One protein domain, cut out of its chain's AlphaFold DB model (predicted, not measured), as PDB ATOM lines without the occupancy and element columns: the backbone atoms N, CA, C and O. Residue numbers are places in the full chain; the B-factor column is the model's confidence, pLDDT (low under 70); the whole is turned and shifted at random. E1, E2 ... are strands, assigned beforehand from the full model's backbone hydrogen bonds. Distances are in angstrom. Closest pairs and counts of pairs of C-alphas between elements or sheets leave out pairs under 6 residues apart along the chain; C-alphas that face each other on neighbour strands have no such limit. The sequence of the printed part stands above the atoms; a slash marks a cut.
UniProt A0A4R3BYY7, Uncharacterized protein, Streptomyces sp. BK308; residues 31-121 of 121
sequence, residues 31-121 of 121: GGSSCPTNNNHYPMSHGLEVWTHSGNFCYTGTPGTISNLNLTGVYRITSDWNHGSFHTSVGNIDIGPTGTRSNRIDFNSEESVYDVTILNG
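What this domain is: This is residues 31 to 121 of the 121 residues of an uncharacterized protein of Streptomyces sp. BK308 (UniProt A0A4R3BYY7). One antiparallel sheet folds back on itself into two leaves that face each other, E1, E3, E2 and E4 in one and E5 and E6 in the other, with E7 as the hinge. The two long strands E4 and E7 pair with each other and both bend sharply. The printed part has 91 residues, no named helix and seven named strands, E1 to E7 along the chain, in the sheet order E1 E3 E2 E4 E7 E5 E6; the class is all strand. It is compact, with a radius of gyration of the C-alphas of 12.0 A, and rounded, spanning 33 by 26 by 22 A.

How they stand to each other: The sheet is twisted. E4, residues 64 to 79, bends by 142 degrees at residue 75, and E7, residues 103 to 120, by 158 degrees at residue 111. They are antiparallel neighbours: N 66 and O 116 are 2.8 A apart, N 105 and O 77 2.8 A. E2, residues 48 to 52, is E4's other neighbour, with N 49 and O 78 2.8 A apart. E2 and E3, residues 55 to 60, form a hairpin, with N 50 and O 57 2.9 A apart. E1, residues 31 to 33, is an edge strand beside E3, with N 33 and O 58 3.0 A apart. E5, residues 83 to 88, neighbours E7, with N 85 and O 117 2.8 A apart. E5 and the edge strand E6, residues 91 to 95, form a hairpin, with N 86 and O 93 2.8 A apart. E3 and E6 are apart.

Where its parts are: E1 begins at C-alpha 31, (-3.467, -25.295, -7.023), and E7 ends at C-alpha 120, (-17.531, -21.543, -7.520). From first to last C-alpha E3 measures 16.7 A, E5 16.2 A, E4 15.2 A and E7 14.6 A.

The domain as a whole: The C-alphas of Asn 39 and Gly 91, the two farthest apart, are 35.6 A from each other. The printed part has no cut; the link from E1 to E2 is long, 14 residues. Mean pLDDT of the printed part is 75.9, with residues 31 to 46, 61 to 62, 98 to 101 and 120 to 121 under 70.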
ATOM      1  N   GLY A  31      -4.878 -25.305  -7.367       54.62
ATOM      2  CA  GLY A  31      -3.467 -25.295  -7.023       54.62
ATOM      3  C   GLY A  31      -3.266 -24.510  -5.737       54.62
ATOM      4  O   GLY A  31      -3.791 -23.404  -5.603       54.62
ATOM      5  N   GLY A  32      -2.465 -25.047  -4.816       54.19
ATOM      6  CA  GLY A  32      -1.776 -24.194  -3.852       54.19
ATOM      7  C   GLY A  32      -0.851 -23.272  -4.642       54.19
ATOM      8  O   GLY A  32       0.124 -23.738  -5.231       54.19
ATOM      9  N   SER A  33      -1.199 -21.993  -4.732       55.84
ATOM     10  CA  SER A  33      -0.415 -20.994  -5.458       55.84
ATOM     11  C   SER A  33       0.355 -20.137  -4.466       55.84
ATOM     12  O   SER A  33      -0.119 -19.879  -3.358       55.84
ATOM     13  N   SER A  34       1.519 -19.632  -4.880       56.59
ATOM     14  CA  SER A  34       2.142 -18.503  -4.194       56.59
ATOM     15  C   SER A  34       1.115 -17.384  -4.098       56.59
ATOM     16  O   SER A  34       0.527 -17.014  -5.118       56.59
ATOM     17  N   CYS A  35       0.888 -16.879  -2.888       61.47
ATOM     18  CA  CYS A  35      -0.016 -15.766  -2.666       61.47
ATOM     19  C   CYS A  35       0.492 -14.546  -3.435       61.47
ATOM     20  O   CYS A  35       1.577 -14.049  -3.113       61.47
ATOM     21  N   PRO A  36      -0.218 -14.083  -4.474       58.25
ATOM     22  CA  PRO A  36       0.191 -12.892  -5.198       58.25
ATOM     23  C   PRO A  36       0.224 -11.712  -4.231       58.25
ATOM     24  O   PRO A  36      -0.685 -11.488  -3.436       58.25
ATOM     25  N   THR A  37       1.314 -10.964  -4.275       54.78
ATOM     26  CA  THR A  37       1.471  -9.735  -3.509       54.78
ATOM     27  C   THR A  37       1.354  -8.547  -4.448       54.78
ATOM     28  O   THR A  37       1.811  -8.612  -5.590       54.78
ATOM     29  N   ASN A  38       0.795  -7.437  -3.976       54.31
ATOM     30  CA  ASN A  38       0.815  -6.191  -4.732       54.31
ATOM     31  C   ASN A  38       2.249  -5.665  -4.890       54.31
ATOM     32  O   ASN A  38       3.185  -6.157  -4.261       54.31
ATOM     33  N   ASN A  39       2.417  -4.604  -5.681       53.06
ATOM     34  CA  ASN A  39       3.709  -3.925  -5.857       53.06
ATOM     35  C   ASN A  39       4.348  -3.423  -4.545       53.06
ATOM     36  O   ASN A  39       5.525  -3.073  -4.535       53.06
ATOM     37  N   ASN A  40       3.600  -3.394  -3.442       57.09
ATOM     38  CA  ASN A  40       4.073  -3.028  -2.113       57.09
ATOM     39  C   ASN A  40       4.345  -4.259  -1.222       57.09
ATOM     40  O   ASN A  40       4.501  -4.106  -0.014       57.09
ATOM     41  N   HIS A  41       4.405  -5.465  -1.799       50.62
ATOM     42  CA  HIS A  41       4.539  -6.749  -1.100       50.62
ATOM     43  C   HIS A  41       3.429  -7.045  -0.082       50.62
ATOM     44  O   HIS A  41       3.572  -7.942   0.748       50.62
ATOM     45  N   TYR A  42       2.302  -6.333  -0.139       48.81
ATOM     46  CA  TYR A  42       1.142  -6.720   0.646       48.81
ATOM     47  C   TYR A  42       0.433  -7.880  -0.049       48.81
ATOM     48  O   TYR A  42       0.212  -7.803  -1.261       48.81
ATOM     49  N   PRO A  43       0.056  -8.931   0.689       52.69
ATOM     50  CA  PRO A  43      -0.770 -10.015   0.168       52.69
ATOM     51  C   PRO A  43      -2.027  -9.444  -0.493       52.69
ATOM     52  O   PRO A  43      -2.773  -8.672   0.113       52.69
ATOM     53  N   MET A  44      -2.195  -9.762  -1.774       53.16
ATOM     54  CA  MET A  44      -3.407  -9.486  -2.521       53.16
ATOM     55  C   MET A  44      -4.290 -10.710  -2.437       53.16
ATOM     56  O   MET A  44      -3.831 -11.838  -2.600       53.16
ATOM     57  N   SER A  45      -5.570 -10.449  -2.239       56.50
ATOM     58  CA  SER A  45      -6.538 -11.497  -2.028       56.50
ATOM     59  C   SER A  45      -7.029 -12.015  -3.391       56.50
ATOM     60  O   SER A  45      -7.536 -11.239  -4.204       56.50
ATOM     61  N   HIS A  46      -6.770 -13.286  -3.714       63.53
ATOM     62  CA  HIS A  46      -6.845 -13.819  -5.096       63.53
ATOM     63  C   HIS A  46      -7.707 -15.075  -5.268       63.53
ATOM     64  O   HIS A  46      -7.656 -15.762  -6.295       63.53
ATOM     65  N   GLY A  47      -8.528 -15.379  -4.270       75.56
ATOM     66  CA  GLY A  47      -9.402 -16.540  -4.300       75.56
ATOM     67  C   GLY A  47      -9.845 -16.890  -2.900       75.56
ATOM     68  O   GLY A  47     -10.641 -16.158  -2.326       75.56
ATOM     69  N   LEU A  48      -9.325 -17.999  -2.386       80.12
ATOM     70  CA  LEU A  48      -9.485 -18.463  -1.016       80.12
ATOM     71  C   LEU A  48      -8.127 -18.447  -0.319       80.12
ATOM     72  O   LEU A  48      -7.152 -18.976  -0.844       80.12
ATOM     73  N   GLU A  49      -8.061 -17.884   0.876       81.62
ATOM     74  CA  GLU A  49      -6.806 -17.653   1.578       81.62
ATOM     75  C   GLU A  49      -6.899 -18.056   3.038       81.62
ATOM     76  O   GLU A  49      -7.849 -17.710   3.735       81.62
ATOM     77  N   VAL A  50      -5.883 -18.774   3.506       84.69
ATOM     78  CA  VAL A  50      -5.768 -19.243   4.884       84.69
ATOM     79  C   VAL A  50      -4.532 -18.622   5.502       84.69
ATOM     80  O   VAL A  50      -3.418 -18.794   5.013       84.69
ATOM     81  N   TRP A  51      -4.729 -17.905   6.596       82.69
ATOM     82  CA  TRP A  51      -3.688 -17.176   7.296       82.69
ATOM     83  C   TRP A  51      -3.326 -17.899   8.575       82.69
ATOM     84  O   TRP A  51      -4.159 -18.079   9.467       82.69
ATOM     85  N   THR A  52      -2.060 -18.276   8.658       83.19
ATOM     86  CA  THR A  52      -1.480 -18.962   9.806       83.19
ATOM     87  C   THR A  52      -0.345 -18.137  10.396       83.19
ATOM     88  O   THR A  52       0.210 -17.258   9.731       83.19
ATOM     89  N   HIS A  53       0.054 -18.430  11.631       74.19
ATOM     90  CA  HIS A  53       1.247 -17.816  12.224       74.19
ATOM     91  C   HIS A  53       2.546 -18.128  11.458       74.19
ATOM     92  O   HIS A  53       3.504 -17.361  11.543       74.19
ATOM     93  N   SER A  54       2.583 -19.222  10.689       73.75
ATOM     94  CA  SER A  54       3.740 -19.618   9.874       73.75
ATOM     95  C   SER A  54       3.741 -19.023   8.462       73.75
ATOM     96  O   SER A  54       4.753 -19.122   7.771       73.75
ATOM     97  N   GLY A  55       2.641 -18.406   8.025       73.88
ATOM     98  CA  GLY A  55       2.489 -17.857   6.678       73.88
ATOM     99  C   GLY A  55       1.055 -17.936   6.161       73.88
ATOM    100  O   GLY A  55       0.141 -18.376   6.862       73.88
ATOM    101  N   ASN A  56       0.850 -17.506   4.923       74.50
ATOM    102  CA  ASN A  56      -0.432 -17.567   4.234       74.50
ATOM    103  C   ASN A  56      -0.419 -18.610   3.109       74.50
ATOM    104  O   ASN A  56       0.565 -18.763   2.387       74.50
ATOM    105  N   PHE A  57      -1.537 -19.317   2.964       78.00
ATOM    106  CA  PHE A  57      -1.771 -20.306   1.920       78.00
ATOM    107  C   PHE A  57      -2.897 -19.821   1.017       78.00
ATOM    108  O   PHE A  57      -3.987 -19.515   1.500       78.00
ATOM    109  N   CYS A  58      -2.632 -19.766  -0.286       76.62
ATOM    110  CA  CYS A  58      -3.588 -19.304  -1.282       76.62
ATOM    111  C   CYS A  58      -4.074 -20.455  -2.154       76.62
ATOM    112  O   CYS A  58      -3.281 -21.198  -2.737       76.62
ATOM    113  N   TYR A  59      -5.392 -20.545  -2.287       77.31
ATOM    114  CA  TYR A  59      -6.101 -21.522  -3.095       77.31
ATOM    115  C   TYR A  59      -6.914 -20.791  -4.159       77.31
ATOM    116  O   TYR A  59      -7.794 -19.974  -3.877       77.31
ATOM    117  N   THR A  60      -6.599 -21.081  -5.415       72.75
ATOM    118  CA  THR A  60      -7.261 -20.485  -6.575       72.75
ATOM    119  C   THR A  60      -7.399 -21.516  -7.688       72.75
ATOM    120  O   THR A  60      -6.769 -22.576  -7.636       72.75
ATOM    121  N   GLY A  61      -8.225 -21.211  -8.685       69.62
ATOM    122  CA  GLY A  61      -8.520 -22.096  -9.808       69.62
ATOM    123  C   GLY A  61      -9.991 -22.490  -9.885       69.62
ATOM    124  O   GLY A  61     -10.871 -21.766  -9.427       69.62
ATOM    125  N   THR A  62     -10.259 -23.628 -10.522       69.81
ATOM    126  CA  THR A  62     -11.623 -24.120 -10.761       69.81
ATOM    127  C   THR A  62     -12.206 -24.816  -9.528       69.81
ATOM    128  O   THR A  62     -11.440 -25.252  -8.667       69.81
ATOM    129  N   PRO A  63     -13.536 -25.015  -9.465       77.44
ATOM    130  CA  PRO A  63     -14.174 -25.772  -8.393       77.44
ATOM    131  C   PRO A  63     -13.527 -27.138  -8.152       77.44
ATOM    132  O   PRO A  63     -13.116 -27.822  -9.094       77.44
ATOM    133  N   GLY A  64     -13.426 -27.525  -6.884       75.62
ATOM    134  CA  GLY A  64     -12.613 -28.657  -6.464       75.62
ATOM    135  C   GLY A  64     -12.451 -28.769  -4.959       75.62
ATOM    136  O   GLY A  64     -12.800 -27.845  -4.232       75.62
ATOM    137  N   THR A  65     -11.840 -29.857  -4.499       82.00
ATOM    138  CA  THR A  65     -11.487 -30.033  -3.085       82.00
ATOM    139  C   THR A  65     -10.029 -30.445  -2.961       82.00
ATOM    140  O   THR A  65      -9.581 -31.370  -3.639       82.00
ATOM    141  N   ILE A  66      -9.298 -29.774  -2.072       79.88
ATOM    142  CA  ILE A  66      -8.020 -30.253  -1.553       79.88
ATOM    143  C   ILE A  66      -8.264 -30.739  -0.132       79.88
ATOM    144  O   ILE A  66      -8.661 -29.970   0.744       79.88
ATOM    145  N   SER A  67      -7.979 -32.016   0.078       80.94
ATOM    146  CA  SER A  67      -8.054 -32.668   1.378       80.94
ATOM    147  C   SER A  67      -6.670 -32.914   1.961       80.94
ATOM    148  O   SER A  67      -5.690 -32.987   1.220       80.94
ATOM    149  N   ASN A  68      -6.598 -33.131   3.277       77.94
ATOM    150  CA  ASN A  68      -5.358 -33.398   4.027       77.94
ATOM    151  C   ASN A  68      -4.405 -32.193   4.125       77.94
ATOM    152  O   ASN A  68      -3.187 -32.362   4.154       77.94
ATOM    153  N   LEU A  69      -4.943 -30.976   4.193       77.62
ATOM    154  CA  LEU A  69      -4.139 -29.759   4.303       77.62
ATOM    155  C   LEU A  69      -3.478 -29.579   5.674       77.62
ATOM    156  O   LEU A  69      -2.442 -28.928   5.739       77.62
ATOM    157  N   ASN A  70      -4.045 -30.179   6.728       83.56
ATOM    158  CA  ASN A  70      -3.585 -30.138   8.124       83.56
ATOM    159  C   ASN A  70      -2.810 -28.857   8.496       83.56
ATOM    160  O   ASN A  70      -1.682 -28.906   8.991       83.56
ATOM    161  N   LEU A  71      -3.410 -27.703   8.197       83.56
ATOM    162  CA  LEU A  71      -2.844 -26.402   8.523       83.56
ATOM    163  C   LEU A  71      -3.191 -26.104   9.969       83.56
ATOM    164  O   LEU A  71      -4.362 -26.127  10.317       83.56
ATOM    165  N   THR A  72      -2.199 -25.802  10.794       86.06
ATOM    166  CA  THR A  72      -2.386 -25.471  12.212       86.06
ATOM    167  C   THR A  72      -2.032 -24.013  12.474       86.06
ATOM    168  O   THR A  72      -1.201 -23.444  11.764       86.06
ATOM    169  N   GLY A  73      -2.603 -23.415  13.518       85.31
ATOM    170  CA  GLY A  73      -2.318 -22.016  13.851       85.31
ATOM    171  C   GLY A  73      -3.035 -21.038  12.924       85.31
ATOM    172  O   GLY A  73      -2.517 -19.953  12.655       85.31
ATOM    173  N   VAL A  74      -4.180 -21.449  12.370       85.88
ATOM    174  CA  VAL A  74      -4.993 -20.637  11.467       85.88
ATOM    175  C   VAL A  74      -5.768 -19.624  12.295       85.88
ATOM    176  O   VAL A  74      -6.597 -19.996  13.115       85.88
ATOM    177  N   TYR A  75      -5.528 -18.336  12.066       87.75
ATOM    178  CA  TYR A  75      -6.227 -17.262  12.781       87.75
ATOM    179  C   TYR A  75      -7.166 -16.462  11.875       87.75
ATOM    180  O   TYR A  75      -7.984 -15.685  12.364       87.75
ATOM    181  N   ARG A  76      -7.063 -16.625  10.551       87.25
ATOM    182  CA  ARG A  76      -7.928 -15.928   9.597       87.25
ATOM    183  C   ARG A  76      -8.106 -16.720   8.313       87.25
ATOM    184  O   ARG A  76      -7.172 -17.340   7.816       87.25
ATOM    185  N   ILE A  77      -9.297 -16.616   7.739       87.56
ATOM    186  CA  ILE A  77      -9.613 -17.063   6.386       87.56
ATOM    187  C   ILE A  77     -10.187 -15.883   5.608       87.56
ATOM    188  O   ILE A  77     -11.004 -15.125   6.131       87.56
ATOM    189  N   THR A  78      -9.757 -15.709   4.365       83.88
ATOM    190  CA  THR A  78     -10.262 -14.678   3.454       83.88
ATOM    191  C   THR A  78     -10.746 -15.304   2.155       83.88
ATOM    192  O   THR A  78     -10.282 -16.363   1.737       83.88
ATOM    193  N   SER A  79     -11.715 -14.654   1.525       82.44
ATOM    194  CA  SER A  79     -12.265 -15.043   0.235       82.44
ATOM    195  C   SER A  79     -12.564 -13.795  -0.584       82.44
ATOM    196  O   SER A  79     -13.240 -12.899  -0.092       82.44
ATOM    197  N   ASP A  80     -12.092 -13.744  -1.828       77.31
ATOM    198  CA  ASP A  80     -12.338 -12.614  -2.732       77.31
ATOM    199  C   ASP A  80     -13.246 -12.967  -3.887       77.31
ATOM    200  O   ASP A  80     -14.373 -12.498  -3.926       77.31
ATOM    201  N   TRP A  81     -12.762 -13.768  -4.831       72.56
ATOM    202  CA  TRP A  81     -13.495 -14.087  -6.060       72.56
ATOM    203  C   TRP A  81     -14.065 -15.506  -6.040       72.56
ATOM    204  O   TRP A  81     -15.003 -15.800  -6.768       72.56
ATOM    205  N   ASN A  82     -13.554 -16.365  -5.153       75.62
ATOM    206  CA  ASN A  82     -13.974 -17.758  -5.052       75.62
ATOM    207  C   ASN A  82     -14.905 -17.958  -3.862       75.62
ATOM    208  O   ASN A  82     -14.550 -17.641  -2.729       75.62
ATOM    209  N   HIS A  83     -16.064 -18.555  -4.111       84.19
ATOM    210  CA  HIS A  83     -16.892 -19.133  -3.066       84.19
ATOM    211  C   HIS A  83     -16.334 -20.503  -2.688       84.19
ATOM    212  O   HIS A  83     -16.088 -21.346  -3.553       84.19
ATOM    213  N   GLY A  84     -16.159 -20.749  -1.398       85.94
ATOM    214  CA  GLY A  84     -15.566 -21.975  -0.904       85.94
ATOM    215  C   GLY A  84     -16.007 -22.368   0.487       85.94
ATOM    216  O   GLY A  84     -16.716 -21.640   1.171       85.94
ATOM    217  N   SER A  85     -15.569 -23.555   0.876       88.38
ATOM    218  CA  SER A  85     -15.824 -24.152   2.175       88.38
ATOM    219  C   SER A  85     -14.515 -24.640   2.767       88.38
ATOM    220  O   SER A  85     -13.698 -25.238   2.064       88.38
ATOM    221  N   PHE A  86     -14.318 -24.398   4.053       88.00
ATOM    222  CA  PHE A  86     -13.180 -24.884   4.816       88.00
ATOM    223  C   PHE A  86     -13.674 -25.819   5.903       88.00
ATOM    224  O   PHE A  86     -14.533 -25.449   6.698       88.00
ATOM    225  N   HIS A  87     -13.109 -27.017   5.961       89.38
ATOM    226  CA  HIS A  87     -13.331 -27.919   7.078       89.38
ATOM    227  C   HIS A  87     -12.281 -27.625   8.143       89.38
ATOM    228  O   HIS A  87     -11.083 -27.809   7.903       89.38
ATOM    229  N   THR A  88     -12.718 -27.126   9.296       88.06
ATOM    230  CA  THR A  88     -11.832 -26.709  10.384       88.06
ATOM    231  C   THR A  88     -12.111 -27.471  11.675       88.06
ATOM    232  O   THR A  88     -13.094 -28.205  11.784       88.06
ATOM    233  N   SER A  89     -11.253 -27.291  12.682       85.25
ATOM    234  CA  SER A  89     -11.425 -27.861  14.027       85.25
ATOM    235  C   SER A  89     -12.714 -27.437  14.734       85.25
ATOM    236  O   SER A  89     -13.217 -28.191  15.565       85.25
ATOM    237  N   VAL A  90     -13.273 -26.272  14.395       83.81
ATOM    238  CA  VAL A  90     -14.549 -25.777  14.945       83.81
ATOM    239  C   VAL A  90     -15.761 -26.105  14.072       83.81
ATOM    240  O   VAL A  90     -16.894 -25.872  14.494       83.81
ATOM    241  N   GLY A  91     -15.550 -26.666  12.881       86.62
ATOM    242  CA  GLY A  91     -16.608 -27.095  11.970       86.62
ATOM    243  C   GLY A  91     -16.394 -26.623  10.537       86.62
ATOM    244  O   GLY A  91     -15.311 -26.196  10.145       86.62
ATOM    245  N   ASN A  92     -17.451 -26.713   9.732       88.94
ATOM    246  CA  ASN A  92     -17.400 -26.282   8.339       88.94
ATOM    247  C   ASN A  92     -17.697 -24.788   8.235       88.94
ATOM    248  O   ASN A  92     -18.643 -24.285   8.843       88.94
ATOM    249  N   ILE A  93     -16.885 -24.094   7.447       87.81
ATOM    250  CA  ILE A  93     -16.950 -22.652   7.259       87.81
ATOM    251  C   ILE A  93     -17.089 -22.369   5.778       87.81
ATOM    252  O   ILE A  93     -16.123 -22.475   5.024       87.81
ATOM    253  N   ASP A  94     -18.286 -21.967   5.376       88.44
ATOM    254  CA  ASP A  94     -18.547 -21.486   4.029       88.44
ATOM    255  C   ASP A  94     -18.269 -19.985   3.957       88.44
ATOM    256  O   ASP A  94     -18.782 -19.189   4.747       88.44
ATOM    257  N   ILE A  95     -17.432 -19.595   3.006       86.31
ATOM    258  CA  ILE A  95     -17.045 -18.210   2.788       86.31
ATOM    259  C   ILE A  95     -16.966 -17.941   1.290       86.31
ATOM    260  O   ILE A  95     -16.457 -18.739   0.507       86.31
ATOM    261  N   GLY A  96     -17.467 -16.788   0.882       81.88
ATOM    262  CA  GLY A  96     -17.406 -16.355  -0.500       81.88
ATOM    263  C   GLY A  96     -17.490 -14.846  -0.640       81.88
ATOM    264  O   GLY A  96     -17.829 -14.164   0.343       81.88
ATOM    265  N   PRO A  97     -17.249 -14.330  -1.858       73.75
ATOM    266  CA  PRO A  97     -17.526 -12.943  -2.189       73.75
ATOM    267  C   PRO A  97     -18.936 -12.549  -1.781       73.75
ATOM    268  O   PRO A  97     -19.905 -13.265  -2.040       73.75
ATOM    269  N   THR A  98     -19.073 -11.344  -1.234       65.31
ATOM    270  CA  THR A  98     -20.380 -10.694  -1.106       65.31
ATOM    271  C   THR A  98     -20.430  -9.514  -2.074       65.31
ATOM    272  O   THR A  98     -19.973  -8.406  -1.788       65.31
ATOM    273  N   GLY A  99     -20.939  -9.764  -3.284       64.50
ATOM    274  CA  GLY A  99     -20.902  -8.786  -4.377       64.50
ATOM    275  C   GLY A  99     -19.479  -8.585  -4.908       64.50
ATOM    276  O   GLY A  99     -18.855  -9.537  -5.351       64.50
ATOM    277  N   THR A 100     -18.959  -7.353  -4.872       54.22
ATOM    278  CA  THR A 100     -17.592  -7.005  -5.318       54.22
ATOM    279  C   THR A 100     -16.552  -7.010  -4.191       54.22
ATOM    280  O   THR A 100     -15.458  -6.473  -4.361       54.22
ATOM    281  N   ARG A 101     -16.903  -7.519  -3.004       58.53
ATOM    282  CA  ARG A 101     -16.102  -7.339  -1.787       58.53
ATOM    283  C   ARG A 101     -15.571  -8.668  -1.267       58.53
ATOM    284  O   ARG A 101     -16.342  -9.608  -1.065       58.53
ATOM    285  N   SER A 102     -14.272  -8.649  -0.972       72.62
ATOM    286  CA  SER A 102     -13.583  -9.612  -0.119       72.62
ATOM    287  C   SER A 102     -14.350  -9.838   1.181       72.62
ATOM    288  O   SER A 102     -14.754  -8.879   1.850       72.62
ATOM    289  N   ASN A 103     -14.540 -11.100   1.535       82.31
ATOM    290  CA  ASN A 103     -15.058 -11.535   2.814       82.31
ATOM    291  C   ASN A 103     -13.921 -12.119   3.656       82.31
ATOM    292  O   ASN A 103     -12.974 -12.712   3.138       82.31
ATOM    293  N   ARG A 104     -14.009 -11.952   4.974       86.88
ATOM    294  CA  ARG A 104     -13.017 -12.482   5.904       86.88
ATOM    295  C   ARG A 104     -13.667 -12.999   7.169       86.88
ATOM    296  O   ARG A 104     -14.626 -12.416   7.668       86.88
ATOM    297  N   ILE A 105     -13.074 -14.049   7.709       87.50
ATOM    298  CA  ILE A 105     -13.437 -14.651   8.982       87.50
ATOM    299  C   ILE A 105     -12.166 -14.688   9.819       87.50
ATOM    300  O   ILE A 105     -11.178 -15.312   9.439       87.50
ATOM    301  N   ASP A 106     -12.184 -13.967  10.934       88.44
ATOM    302  CA  ASP A 106     -11.124 -13.987  11.934       88.44
ATOM    303  C   ASP A 106     -11.535 -14.957  13.049       88.44
ATOM    304  O   ASP A 106     -12.668 -14.915  13.538       88.44
ATOM    305  N   PHE A 107     -10.620 -15.829  13.454       84.69
ATOM    306  CA  PHE A 107     -10.841 -16.751  14.557       84.69
ATOM    307  C   PHE A 107     -10.417 -16.118  15.878       84.69
ATOM    308  O   PHE A 107      -9.389 -15.449  15.971       84.69
ATOM    309  N   ASN A 108     -11.203 -16.359  16.930       80.94
ATOM    310  CA  ASN A 108     -10.856 -15.933  18.290       80.94
ATOM    311  C   ASN A 108      -9.768 -16.819  18.922       80.94
ATOM    312  O   ASN A 108      -9.291 -16.536  20.021       80.94
ATOM    313  N   SER A 109      -9.421 -17.932  18.279       81.12
ATOM    314  CA  SER A 109      -8.443 -18.920  18.728       81.12
ATOM    315  C   SER A 109      -7.763 -19.533  17.506       81.12
ATOM    316  O   SER A 109      -8.279 -19.431  16.397       81.12
ATOM    317  N   GLU A 110      -6.581 -20.108  17.693       81.00
ATOM    318  CA  GLU A 110      -5.871 -20.789  16.614       81.00
ATOM    319  C   GLU A 110      -6.614 -22.062  16.203       81.00
ATOM    320  O   GLU A 110      -6.746 -23.000  16.988       81.00
ATOM    321  N   GLU A 111      -7.057 -22.100  14.952       86.69
ATOM    322  CA  GLU A 111      -7.785 -23.223  14.381       86.69
ATOM    323  C   GLU A 111      -6.882 -24.099  13.513       86.69
ATOM    324  O   GLU A 111      -5.791 -23.709  13.080       86.69
ATOM    325  N   SER A 112      -7.355 -25.314  13.253       85.88
ATOM    326  CA  SER A 112      -6.782 -26.201  12.249       85.88
ATOM    327  C   SER A 112      -7.696 -26.283  11.033       85.88
ATOM    328  O   SER A 112      -8.908 -26.364  11.195       85.88
ATOM    329  N   VAL A 113      -7.134 -26.281   9.825       85.62
ATOM    330  CA  VAL A 113      -7.866 -26.471   8.562       85.62
ATOM    331  C   VAL A 113      -7.442 -27.798   7.946       85.62
ATOM    332  O   VAL A 113      -6.263 -28.020   7.662       85.62
ATOM    333  N   TYR A 114      -8.411 -28.681   7.734       85.25
ATOM    334  CA  TYR A 114      -8.197 -30.035   7.226       85.25
ATOM    335  C   TYR A 114      -8.442 -30.136   5.725       85.25
ATOM    336  O   TYR A 114      -7.696 -30.823   5.024       85.25
ATOM    337  N   ASP A 115      -9.443 -29.411   5.231       86.50
ATOM    338  CA  ASP A 115      -9.867 -29.450   3.837       86.50
ATOM    339  C   ASP A 115     -10.275 -28.050   3.371       86.50
ATOM    340  O   ASP A 115     -10.845 -27.265   4.134       86.50
ATOM    341  N   VAL A 116     -10.024 -27.756   2.098       85.44
ATOM    342  CA  VAL A 116     -10.557 -26.578   1.406       85.44
ATOM    343  C   VAL A 116     -11.275 -27.030   0.150       85.44
ATOM    344  O   VAL A 116     -10.786 -27.869  -0.604       85.44
ATOM    345  N   THR A 117     -12.440 -26.453  -0.091       86.12
ATOM    346  CA  THR A 117     -13.241 -26.697  -1.282       86.12
ATOM    347  C   THR A 117     -13.540 -25.369  -1.954       86.12
ATOM    348  O   THR A 117     -14.082 -24.479  -1.311       86.12
ATOM    349  N   ILE A 118     -13.232 -25.228  -3.244       82.81
ATOM    350  CA  ILE A 118     -13.788 -24.148  -4.070       82.81
ATOM    351  C   ILE A 118     -15.086 -24.676  -4.674       82.81
ATOM    352  O   ILE A 118     -15.098 -25.692  -5.366       82.81
ATOM    353  N   LEU A 119     -16.186 -23.990  -4.389       77.94
ATOM    354  CA  LEU A 119     -17.533 -24.324  -4.847       77.94
ATOM    355  C   LEU A 119     -17.870 -23.594  -6.157       77.94
ATOM    356  O   LEU A 119     -18.546 -24.145  -7.027       77.94
ATOM    357  N   ASN A 120     -17.401 -22.353  -6.306       68.56
ATOM    358  CA  ASN A 120     -17.531 -21.543  -7.520       68.56
ATOM    359  C   ASN A 120     -16.478 -20.427  -7.534       68.56
ATOM    360  O   ASN A 120     -16.035 -20.012  -6.464       68.56
ATOM    361  N   GLY A 121     -16.106 -19.947  -8.719       56.28
ATOM    362  CA  GLY A 121     -15.178 -18.832  -8.939       56.28
ATOM    363  C   GLY A 121     -15.638 -17.956 -10.090       56.28
ATOM    364  O   GLY A 121     -16.416 -18.476 -10.924       56.28
TER     365      GLY A 121